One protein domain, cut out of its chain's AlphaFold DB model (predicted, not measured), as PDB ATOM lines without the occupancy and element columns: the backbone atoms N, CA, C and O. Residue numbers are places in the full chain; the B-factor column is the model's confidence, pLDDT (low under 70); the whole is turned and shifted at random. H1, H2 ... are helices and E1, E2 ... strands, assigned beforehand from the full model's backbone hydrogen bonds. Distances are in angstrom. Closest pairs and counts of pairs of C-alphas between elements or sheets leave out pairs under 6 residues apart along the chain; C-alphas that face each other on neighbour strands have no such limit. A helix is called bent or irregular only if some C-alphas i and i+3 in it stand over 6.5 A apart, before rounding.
ATOM      1  N   ASP A   2     166.191 170.534 137.883       61.72
ATOM      2  CA  ASP A   2     165.007 169.821 138.402       61.72
ATOM      3  C   ASP A   2     164.084 169.306 137.279       61.72
ATOM      4  O   ASP A   2     163.074 168.674 137.560       61.72
ATOM      5  N   GLY A   3     164.424 169.571 136.010       67.69
ATOM      6  CA  GLY A   3     163.561 169.312 134.851       67.69
ATOM      7  C   GLY A   3     163.304 167.838 134.520       67.69
ATOM      8  O   GLY A   3     162.292 167.558 133.894       67.69
ATOM      9  N   ASP A   4     164.163 166.920 134.976       82.12
ATOM     10  CA  ASP A   4     164.056 165.475 134.690       82.12
ATOM     11  C   ASP A   4     163.507 164.648 135.864       82.12
ATOM     12  O   ASP A   4     163.430 163.421 135.787       82.12
ATOM     13  N   ASN A   5     163.133 165.292 136.974       86.75
ATOM     14  CA  ASN A   5     162.544 164.581 138.105       86.75
ATOM     15  C   ASN A   5     161.048 164.352 137.874       86.75
ATOM     16  O   ASN A   5     160.272 165.300 137.754       86.75
ATOM     17  N   ILE A   6     160.641 163.089 137.902       89.56
ATOM     18  CA  ILE A   6     159.246 162.665 137.885       89.56
ATOM     19  C   ILE A   6     158.807 162.432 139.331       89.56
ATOM     20  O   ILE A   6     159.538 161.847 140.134       89.56
ATOM     21  N   VAL A   7     157.604 162.898 139.670       90.69
ATOM     22  CA  VAL A   7     156.988 162.659 140.978       90.69
ATOM     23  C   VAL A   7     155.775 161.756 140.801       90.69
ATOM     24  O   VAL A   7     154.843 162.103 140.077       90.69
ATOM     25  N   VAL A   8     155.774 160.613 141.484       89.75
ATOM     26  CA  VAL A   8     154.668 159.652 141.488       89.75
ATOM     27  C   VAL A   8     154.023 159.631 142.869       89.75
ATOM     28  O   VAL A   8     154.706 159.482 143.881       89.75
ATOM     29  N   PHE A   9     152.697 159.764 142.901       90.56
ATOM     30  CA  PHE A   9     151.885 159.674 144.112       90.56
ATOM     31  C   PHE A   9     151.078 158.381 144.081       90.56
ATOM     32  O   PHE A   9     150.282 158.168 143.167       90.56
ATOM     33  N   LEU A  10     151.260 157.537 145.090       87.44
ATOM     34  CA  LEU A  10     150.492 156.313 145.259       87.44
ATOM     35  C   LEU A  10     149.678 156.418 146.535       87.44
ATOM     36  O   LEU A  10     150.223 156.564 147.628       87.44
ATOM     37  N   THR A  11     148.362 156.341 146.399       85.62
ATOM     38  CA  THR A  11     147.453 156.315 147.540       85.62
ATOM     39  C   THR A  11     146.999 154.876 147.777       85.62
ATOM     40  O   THR A  11     146.405 154.287 146.871       85.62
ATOM     41  N   PRO A  12     147.254 154.298 148.965       82.00
ATOM     42  CA  PRO A  12     146.707 152.999 149.332       82.00
ATOM     43  C   PRO A  12     145.178 153.020 149.256       82.00
ATOM     44  O   PRO A  12     144.533 153.932 149.777       82.00
ATOM     45  N   ALA A  13     144.589 152.014 148.610       75.62
ATOM     46  CA  ALA A  13     143.142 151.859 148.569       75.62
ATOM     47  C   ALA A  13     142.648 151.113 149.819       75.62
ATOM     48  O   ALA A  13     143.147 150.039 150.146       75.62
ATOM     49  N   GLY A  14     141.618 151.650 150.479       69.56
ATOM     50  CA  GLY A  14     140.969 151.008 151.629       69.56
ATOM     51  C   GLY A  14     141.567 151.373 152.995       69.56
ATOM     52  O   GLY A  14     142.487 152.174 153.104       69.56
ATOM     53  N   GLY A  15     140.980 150.809 154.056       65.50
ATOM     54  CA  GLY A  15     141.341 151.082 155.453       65.50
ATOM     55  C   GLY A  15     140.530 152.219 156.089       65.50
ATOM     56  O   GLY A  15     140.450 153.337 155.573       65.50
ATOM     57  N   LYS A  16     139.909 151.943 157.245       66.94
ATOM     58  CA  LYS A  16     139.238 152.977 158.055       66.94
ATOM     59  C   LYS A  16     140.265 153.900 158.716       66.94
ATOM     60  O   LYS A  16     140.016 155.100 158.807       66.94
ATOM     61  N   ASP A  17     141.437 153.368 159.057       71.06
ATOM     62  CA  ASP A  17     142.531 154.101 159.687       71.06
ATOM     63  C   ASP A  17     143.244 155.069 158.746       71.06
ATOM     64  O   ASP A  17     143.660 154.722 157.640       71.06
ATOM     65  N   ALA A  18     143.422 156.303 159.220       70.06
ATOM     66  CA  ALA A  18     144.117 157.357 158.486       70.06
ATOM     67  C   ALA A  18     145.600 157.023 158.248       70.06
ATOM     68  O   ALA A  18     146.136 157.376 157.201       70.06
ATOM     69  N   MET A  19     146.237 156.293 159.172       69.94
ATOM     70  CA  MET A  19     147.628 155.852 159.022       69.94
ATOM     71  C   MET A  19     147.802 154.837 157.888       69.94
ATOM     72  O   MET A  19     148.782 154.902 157.156       69.94
ATOM     73  N   LEU A  20     146.820 153.954 157.668       72.88
ATOM     74  CA  LEU A  20     146.858 152.993 156.558       72.88
ATOM     75  C   LEU A  20     146.636 153.653 155.189       72.88
ATOM     76  O   LEU A  20     146.929 153.036 154.169       72.88
ATOM     77  N   ARG A  21     146.157 154.903 155.168       76.94
ATOM     78  CA  ARG A  21     145.913 155.703 153.959       76.94
ATOM     79  C   ARG A  21     147.042 156.679 153.627       76.94
ATOM     80  O   ARG A  21     146.884 157.480 152.704       76.94
ATOM     81  N   GLN A  22     148.161 156.646 154.355       83.62
ATOM     82  CA  GLN A  22     149.282 157.536 154.071       83.62
ATOM     83  C   GLN A  22     149.831 157.272 152.654       83.62
ATOM     84  O   GLN A  22     150.170 156.131 152.340       83.62
ATOM     85  N   PRO A  23     149.902 158.294 151.779       85.50
ATOM     86  CA  PRO A  23     150.377 158.115 150.415       85.50
ATOM     87  C   PRO A  23     151.900 157.945 150.359       85.50
ATOM     88  O   PRO A  23     152.638 158.613 151.084       85.50
ATOM     89  N   LEU A  24     152.363 157.099 149.438       88.56
ATOM     90  CA  LEU A  24     153.770 157.000 149.058       88.56
ATOM     91  C   LEU A  24     154.063 158.028 147.961       88.56
ATOM     92  O   LEU A  24     153.371 158.074 146.942       88.56
ATOM     93  N   ILE A  25     155.096 158.844 148.168       91.12
ATOM     94  CA  ILE A  25     155.559 159.842 147.201       91.12
ATOM     95  C   ILE A  25     156.965 159.446 146.766       91.12
ATOM     96  O   ILE A  25     157.881 159.416 147.588       91.12
ATOM     97  N   LEU A  26     157.137 159.154 145.480       91.50
ATOM     98  CA  LEU A  26     158.433 158.837 144.887       91.50
ATOM     99  C   LEU A  26     158.849 159.990 143.981       91.50
ATOM    100  O   LEU A  26     158.103 160.357 143.076       91.50
ATOM    101  N   LYS A  27     160.027 160.564 144.228       91.38
ATOM    102  CA  LYS A  27     160.646 161.578 143.370       91.38
ATOM    103  C   LYS A  27     161.990 161.043 142.898       91.38
ATOM    104  O   LYS A  27     162.880 160.863 143.724       91.38
ATOM    105  N   ALA A  28     162.108 160.786 141.602       89.31
ATOM    106  CA  ALA A  28     163.333 160.292 140.981       89.31
ATOM    107  C   ALA A  28     163.325 160.596 139.475       89.31
ATOM    108  O   ALA A  28     162.327 161.083 138.933       89.31
ATOM    109  N   THR A  29     164.430 160.336 138.788       91.00
ATOM    110  CA  THR A  29     164.480 160.409 137.321       91.00
ATOM    111  C   THR A  29     163.706 159.252 136.677       91.00
ATOM    112  O   THR A  29     163.405 158.251 137.327       91.00
ATOM    113  N   ALA A  30     163.391 159.364 135.381       87.56
ATOM    114  CA  ALA A  30     162.699 158.298 134.648       87.56
ATOM    115  C   ALA A  30     163.441 156.950 134.722       87.56
ATOM    116  O   ALA A  30     162.823 155.928 134.996       87.56
ATOM    117  N   ALA A  31     164.769 156.967 134.560       88.38
ATOM    118  CA  ALA A  31     165.591 155.760 134.613       88.38
ATOM    119  C   ALA A  31     165.572 155.096 136.002       88.38
ATOM    120  O   ALA A  31     165.452 153.880 136.108       88.38
ATOM    121  N   GLU A  32     165.638 155.893 137.071       89.38
ATOM    122  CA  GLU A  32     165.585 155.387 138.449       89.38
ATOM    123  C   GLU A  32     164.200 154.833 138.815       89.38
ATOM    124  O   GLU A  32     164.099 153.874 139.583       89.38
ATOM    125  N   LEU A  33     163.125 155.412 138.268       88.50
ATOM    126  CA  LEU A  33     161.781 154.860 138.433       88.50
ATOM    127  C   LEU A  33     161.642 153.527 137.697       88.50
ATOM    128  O   LEU A  33     161.176 152.568 138.302       88.50
ATOM    129  N   ASP A  34     162.088 153.419 136.447       90.38
ATOM    130  CA  ASP A  34     161.981 152.162 135.692       90.38
ATOM    131  C   ASP A  34     162.699 150.993 136.392       90.38
ATOM    132  O   ASP A  34     162.208 149.863 136.386       90.38
ATOM    133  N   GLU A  35     163.825 151.266 137.052       90.69
ATOM    134  CA  GLU A  35     164.619 150.248 137.745       90.69
ATOM    135  C   GLU A  35     164.120 149.968 139.181       90.69
ATOM    136  O   GLU A  35     164.119 148.821 139.637       90.69
ATOM    137  N   GLY A  36     163.670 150.999 139.908       87.50
ATOM    138  CA  GLY A  36     163.388 150.928 141.349       87.50
ATOM    139  C   GLY A  36     161.910 150.904 141.751       87.50
ATOM    140  O   GLY A  36     161.589 150.545 142.890       87.50
ATOM    141  N   PHE A  37     160.985 151.259 140.856       90.19
ATOM    142  CA  PHE A  37     159.580 151.501 141.205       90.19
ATOM    143  C   PHE A  37     158.863 150.265 141.754       90.19
ATOM    144  O   PHE A  37     158.200 150.342 142.789       90.19
ATOM    145  N   ALA A  38     159.033 149.103 141.119       90.88
ATOM    146  CA  ALA A  38     158.397 147.865 141.571       90.88
ATOM    147  C   ALA A  38     158.873 147.443 142.975       90.88
ATOM    148  O   ALA A  38     158.070 147.015 143.805       90.88
ATOM    149  N   SER A  39     160.166 147.621 143.264       89.81
ATOM    150  CA  SER A  39     160.753 147.337 144.579       89.81
ATOM    151  C   SER A  39     160.228 148.296 145.657       89.81
ATOM    152  O   SER A  39     159.844 147.873 146.754       89.81
ATOM    153  N   ALA A  40     160.120 149.587 145.326       88.69
ATOM    154  CA  ALA A  40     159.550 150.597 146.214       88.69
ATOM    155  C   ALA A  40     158.074 150.307 146.547       88.69
ATOM    156  O   ALA A  40     157.677 150.384 147.708       88.69
ATOM    157  N   ILE A  41     157.267 149.897 145.562       90.25
ATOM    158  CA  ILE A  41     155.869 149.501 145.800       90.25
ATOM    159  C   ILE A  41     155.786 148.229 146.642       90.25
ATOM    160  O   ILE A  41     154.976 148.166 147.568       90.25
ATOM    161  N   GLY A  42     156.590 147.211 146.331       86.94
ATOM    162  CA  GLY A  42     156.548 145.930 147.038       86.94
ATOM    163  C   GLY A  42     156.898 146.070 148.520       86.94
ATOM    164  O   GLY A  42     156.176 145.561 149.382       86.94
ATOM    165  N   SER A  43     157.957 146.823 148.830       86.12
ATOM    166  CA  SER A  43     158.360 147.108 150.214       86.12
ATOM    167  C   SER A  43     157.300 147.916 150.967       86.12
ATOM    168  O   SER A  43     156.915 147.542 152.077       86.12
ATOM    169  N   PHE A  44     156.755 148.959 150.338       86.69
ATOM    170  CA  PHE A  44     155.679 149.766 150.910       86.69
ATOM    171  C   PHE A  44     154.407 148.949 151.183       86.69
ATOM    172  O   PHE A  44     153.839 149.027 152.272       86.69
ATOM    173  N   THR A  45     153.990 148.115 150.226       84.44
ATOM    174  CA  THR A  45     152.793 147.267 150.349       84.44
ATOM    175  C   THR A  45     152.949 146.259 151.480       84.44
ATOM    176  O   THR A  45     152.043 146.111 152.296       84.44
ATOM    177  N   THR A  46     154.114 145.616 151.580       83.38
ATOM    178  CA  THR A  46     154.406 144.643 152.643       83.38
ATOM    179  C   THR A  46     154.344 145.295 154.027       83.38
ATOM    180  O   THR A  46     153.734 144.747 154.947       83.38
ATOM    181  N   ALA A  47     154.919 146.494 154.173       79.06
ATOM    182  CA  ALA A  47     154.875 147.240 155.429       79.06
ATOM    183  C   ALA A  47     153.437 147.627 155.822       79.06
ATOM    184  O   ALA A  47     153.034 147.440 156.972       79.06
ATOM    185  N   HIS A  48     152.640 148.115 154.865       79.81
ATOM    186  CA  HIS A  48     151.247 148.495 155.111       79.81
ATOM    187  C   HIS A  48     150.331 147.298 155.376       79.81
ATOM    188  O   HIS A  48     149.411 147.413 156.186       79.81
ATOM    189  N   GLN A  49     150.576 146.154 154.735       78.56
ATOM    190  CA  GLN A  49     149.801 144.940 154.971       78.56
ATOM    191  C   GLN A  49     149.976 144.446 156.412       78.56
ATOM    192  O   GLN A  49     148.981 144.239 157.102       78.56
ATOM    193  N   SER A  50     151.220 144.344 156.889       77.62
ATOM    194  CA  SER A  50     151.520 143.935 158.269       77.62
ATOM    195  C   SER A  50     150.859 144.864 159.298       77.62
ATOM    196  O   SER A  50     150.206 144.411 160.241       77.62
ATOM    197  N   LEU A  51     150.937 146.180 159.065       75.62
ATOM    198  CA  LEU A  51     150.289 147.168 159.926       75.62
ATOM    199  C   LEU A  51     148.758 147.035 159.904       75.62
ATOM    200  O   LEU A  51     148.111 147.114 160.949       75.62
ATOM    201  N   GLY A  52     148.170 146.813 158.726       74.56
ATOM    202  CA  GLY A  52     146.731 146.617 158.566       74.56
ATOM    203  C   GLY A  52     146.218 145.370 159.284       74.56
ATOM    204  O   GLY A  52     145.185 145.429 159.949       74.56
ATOM    205  N   GLU A  53     146.956 144.264 159.202       78.12
ATOM    206  CA  GLU A  53     146.630 143.013 159.893       78.12
ATOM    207  C   GLU A  53     146.696 143.175 161.416       78.12
ATOM    208  O   GLU A  53     145.785 142.736 162.123       78.12
ATOM    209  N   GLN A  54     147.708 143.881 161.929       76.38
ATOM    210  CA  GLN A  54     147.834 144.153 163.362       76.38
ATOM    211  C   GLN A  54     146.671 145.006 163.887       76.38
ATOM    212  O   GLN A  54     146.054 144.665 164.900       76.38
ATOM    213  N   VAL A  55     146.328 146.083 163.176       78.56
ATOM    214  CA  VAL A  55     145.209 146.959 163.550       78.56
ATOM    215  C   VAL A  55     143.876 146.212 163.478       78.56
ATOM    216  O   VAL A  55     143.052 146.328 164.386       78.56
ATOM    217  N   ALA A  56     143.665 145.398 162.440       77.38
ATOM    218  CA  ALA A  56     142.465 144.575 162.312       77.38
ATOM    219  C   ALA A  56     142.336 143.564 163.465       77.38
ATOM    220  O   ALA A  56     141.251 143.429 164.035       77.38
ATOM    221  N   ALA A  57     143.432 142.905 163.852       77.38
ATOM    222  CA  ALA A  57     143.446 141.968 164.971       77.38
ATOM    223  C   ALA A  57     143.121 142.658 166.307       77.38
ATOM    224  O   ALA A  57     142.292 142.163 167.073       77.38
ATOM    225  N   THR A  58     143.706 143.829 166.580       76.38
ATOM    226  CA  THR A  58     143.406 144.598 167.799       76.38
ATOM    227  C   THR A  58     141.957 145.085 167.826       76.38
ATOM    228  O   THR A  58     141.282 144.939 168.848       76.38
ATOM    229  N   ASN A  59     141.445 145.598 166.705       78.94
ATOM    230  CA  ASN A  59     140.053 146.040 166.604       78.94
ATOM    231  C   ASN A  59     139.071 144.883 166.833       78.94
ATOM    232  O   ASN A  59     138.097 145.049 167.565       78.94
ATOM    233  N   ALA A  60     139.355 143.693 166.294       79.50
ATOM    234  CA  ALA A  60     138.529 142.509 166.523       79.50
ATOM    235  C   ALA A  60     138.472 142.107 168.011       79.50
ATOM    236  O   ALA A  60     137.410 141.725 168.509       79.50
ATOM    237  N   ILE A  61     139.583 142.236 168.747       83.19
ATOM    238  CA  ILE A  61     139.623 141.973 170.196       83.19
ATOM    239  C   ILE A  61     138.769 142.994 170.957       83.19
ATOM    240  O   ILE A  61     137.964 142.611 171.810       83.19
ATOM    241  N   LEU A  62     138.915 144.283 170.637       80.88
ATOM    242  CA  LEU A  62     138.141 145.352 171.270       80.88
ATOM    243  C   LEU A  62     136.635 145.185 171.018       80.88
ATOM    244  O   LEU A  62     135.843 145.275 171.958       80.88
ATOM    245  N   GLU A  63     136.231 144.865 169.786       83.69
ATOM    246  CA  GLU A  63     134.828 144.601 169.448       83.69
ATOM    247  C   GLU A  63     134.278 143.369 170.187       83.69
ATOM    248  O   GLU A  63     133.155 143.403 170.698       83.69
ATOM    249  N   ALA A  64     135.061 142.290 170.311       79.94
ATOM    250  CA  ALA A  64     134.644 141.089 171.036       79.94
ATOM    251  C   ALA A  64     134.421 141.357 172.539       79.94
ATOM    252  O   ALA A  64     133.437 140.890 173.134       79.94
ATOM    253  N   GLN A  65     135.297 142.151 173.158       77.62
ATOM    254  CA  GLN A  65     135.134 142.573 174.550       77.62
ATOM    255  C   GLN A  65     133.931 143.507 174.716       77.62
ATOM    256  O   GLN A  65     133.125 143.306 175.631       77.62
ATOM    257  N   GLN A  66     133.748 144.466 173.806       77.88
ATOM    258  CA  GLN A  66     132.600 145.370 173.830       77.88
ATOM    259  C   GLN A  66     131.281 144.597 173.722       77.88
ATOM    260  O   GLN A  66     130.383 144.811 174.536       77.88
ATOM    261  N   GLN A  67     131.165 143.639 172.797       77.62
ATOM    262  CA  GLN A  67     129.962 142.807 172.676       77.62
ATOM    263  C   GLN A  67     129.685 141.982 173.937       77.62
ATOM    264  O   GLN A  67     128.526 141.808 174.319       77.62
ATOM    265  N   THR A  68     130.726 141.490 174.608       75.12
ATOM    266  CA  THR A  68     130.575 140.746 175.866       75.12
ATOM    267  C   THR A  68     130.027 141.643 176.975       75.12
ATOM    268  O   THR A  68     129.095 141.252 177.682       75.12
ATOM    269  N   GLN A  69     130.542 142.868 177.091       75.06
ATOM    270  CA  GLN A  69     130.059 143.851 178.064       75.06
ATOM    271  C   GLN A  69     128.636 144.324 177.743       75.06
ATOM    272  O   GLN A  69     127.806 144.407 178.645       75.06
ATOM    273  N   VAL A  70     128.311 144.548 176.466       77.50
ATOM    274  CA  VAL A  70     126.953 144.905 176.022       77.50
ATOM    275  C   VAL A  70     125.961 143.785 176.335       77.50
ATOM    276  O   VAL A  70     124.889 144.061 176.867       77.50
ATOM    277  N   LYS A  71     126.318 142.515 176.097       74.75
ATOM    278  CA  LYS A  71     125.467 141.367 176.462       74.75
ATOM    279  C   LYS A  71     125.256 141.265 177.973       74.75
ATOM    280  O   LYS A  71     124.136 141.005 178.414       74.75
ATOM    281  N   LYS A  72     126.300 141.498 178.777       78.06
ATOM    282  CA  LYS A  72     126.179 141.552 180.244       78.06
ATOM    283  C   LYS A  72     125.259 142.697 180.681       78.06
ATOM    284  O   LYS A  72     124.327 142.453 181.444       78.06
ATOM    285  N   ALA A  73     125.447 143.900 180.145       73.88
ATOM    286  CA  ALA A  73     124.615 145.064 180.444       73.88
ATOM    287  C   ALA A  73     123.151 144.866 180.017       73.88
ATOM    288  O   ALA A  73     122.247 145.154 180.796       73.88
ATOM    289  N   GLN A  74     122.896 144.297 178.834       76.38
ATOM    290  CA  GLN A  74     121.543 143.938 178.394       76.38
ATOM    291  C   GLN A  74     120.899 142.905 179.320       76.38
ATOM    292  O   GLN A  74     119.728 143.050 179.667       76.38
ATOM    293  N   LYS A  75     121.644 141.885 179.764       76.69
ATOM    294  CA  LYS A  75     121.133 140.885 180.713       76.69
ATOM    295  C   LYS A  75     120.755 141.520 182.055       76.69
ATOM    296  O   LYS A  75     119.710 141.179 182.606       76.69
ATOM    297  N   VAL A  76     121.564 142.456 182.555       75.44
ATOM    298  CA  VAL A  76     121.275 143.207 183.789       75.44
ATOM    299  C   VAL A  76     120.063 144.121 183.604       75.44
ATOM    300  O   VAL A  76     119.149 144.074 184.420       75.44
ATOM    301  N   LEU A  77     119.992 144.878 182.507       72.38
ATOM    302  CA  LEU A  77     118.852 145.747 182.202       72.38
ATOM    303  C   LEU A  77     117.544 144.952 182.037       72.38
ATOM    304  O   LEU A  77     116.489 145.385 182.497       72.38
ATOM    305  N   SER A  78     117.614 143.758 181.445       70.38
ATOM    306  CA  SER A  78     116.455 142.868 181.290       70.38
ATOM    307  C   SER A  78     115.987 142.308 182.637       70.38
ATOM    308  O   SER A  78     114.785 142.234 182.873       70.38
ATOM    309  N   LYS A  79     116.915 141.981 183.552       62.34
ATOM    310  CA  LYS A  79     116.596 141.592 184.941       62.34
ATOM    311  C   LYS A  79     116.071 142.758 185.786       62.34
ATOM    312  O   LYS A  79     115.255 142.540 186.671       62.34
ATOM    313  N   ALA A  80     116.516 143.985 185.522       60.19
ATOM    314  CA  ALA A  80     116.023 145.181 186.207       60.19
ATOM    315  C   ALA A  80     114.614 145.599 185.741       60.19
ATOM    316  O   ALA A  80     113.913 146.301 186.461       60.19
ATOM    317  N   SER A  81     114.193 145.157 184.550       57.22
ATOM    318  CA  SER A  81     112.887 145.489 183.963       57.22
ATOM    319  C   SER A  81     111.780 144.488 184.307       57.22
ATOM    320  O   SER A  81     110.620 144.737 183.986       57.22
TER     321      SER A  81
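Overview. This is residues 2 to 81 of the 125 residues of an uncharacterized protein of Burkholderia multivorans (strain ATCC 17616 / 249) (UniProt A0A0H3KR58). One very long helix, H1, makes the long axis of a rod, and a two-stranded hairpin, E1 and E2, lies along the first part of it. The loop of the hairpin, residues 11 to 23, reaches on past the strands in the direction in which H1 runs, while the far part of the helix, with residue 81 after it, sticks out alone as residues 57 to 81. The printed part has 80 residues, with two named strands and then one named helix along the chain; the sheet has the order E1 - E2 and is antiparallel, and the class is mostly helix. The whole is extended, with a radius of gyration of the C-alphas of 22.0 A and spans of 74 by 19 by 13 A.

Arrangement. The sheet consists of E1, residues 5 to 10, and E2, residues 24 to 29, which form an antiparallel hairpin with 159 degrees between their directions. The C-alphas of Val 7 and Lys 27 face each other at 4.5 A. N 6 and O 28 are within hydrogen-bond range at 2.8 A, and so are N 26 and O 8 at 2.9 A. H1, residues 30 to 80, follows E2 by a tight link with 0 residues between them. The closest C-alphas of E1 and H1 are those of Ile 6 and Ala 30, 6.4 A apart. Those of E2 and H1 are Leu 24 and Phe 44, 7.7 A apart. Residues 30 to 45 of H1 make the pairs of C-alphas within 10 A of the sheet, 13 with E1 and 13 with E2. H1 has a kink of 51 degrees near residue 37 and is irregular there, with C-alphas 35 and 38 being 7.7 A apart. In its backbone 45 of 47 O i to N i+4 pairs are within hydrogen-bond range.

Along the chain. E1 begins with C-alpha 5 at (162.544, 164.581, 138.105) and measures 16.3 A from first to last C-alpha. E2, from Leu 24 to Thr 29, also measures 16.3 A. H1 begins with C-alpha 30 at (162.699, 158.298, 134.648) and ends with C-alpha 80 at (116.023, 145.181, 186.207), 70.8 A away.

Size, cuts and confidence. The two C-alphas farthest apart are those of Gly 3 and Ser 81, at 74.5 A. Without residues 57 to 81, which stand free, the body of 55 residues spans 42 by 18 by 13 A. The printed part has no cut, and the link from E1 to E2, 13 residues, is long. The mean pLDDT of the printed part is 80.2; it is under 70 at residues 2 to 3, 14 to 16, 19 and 79 to 81.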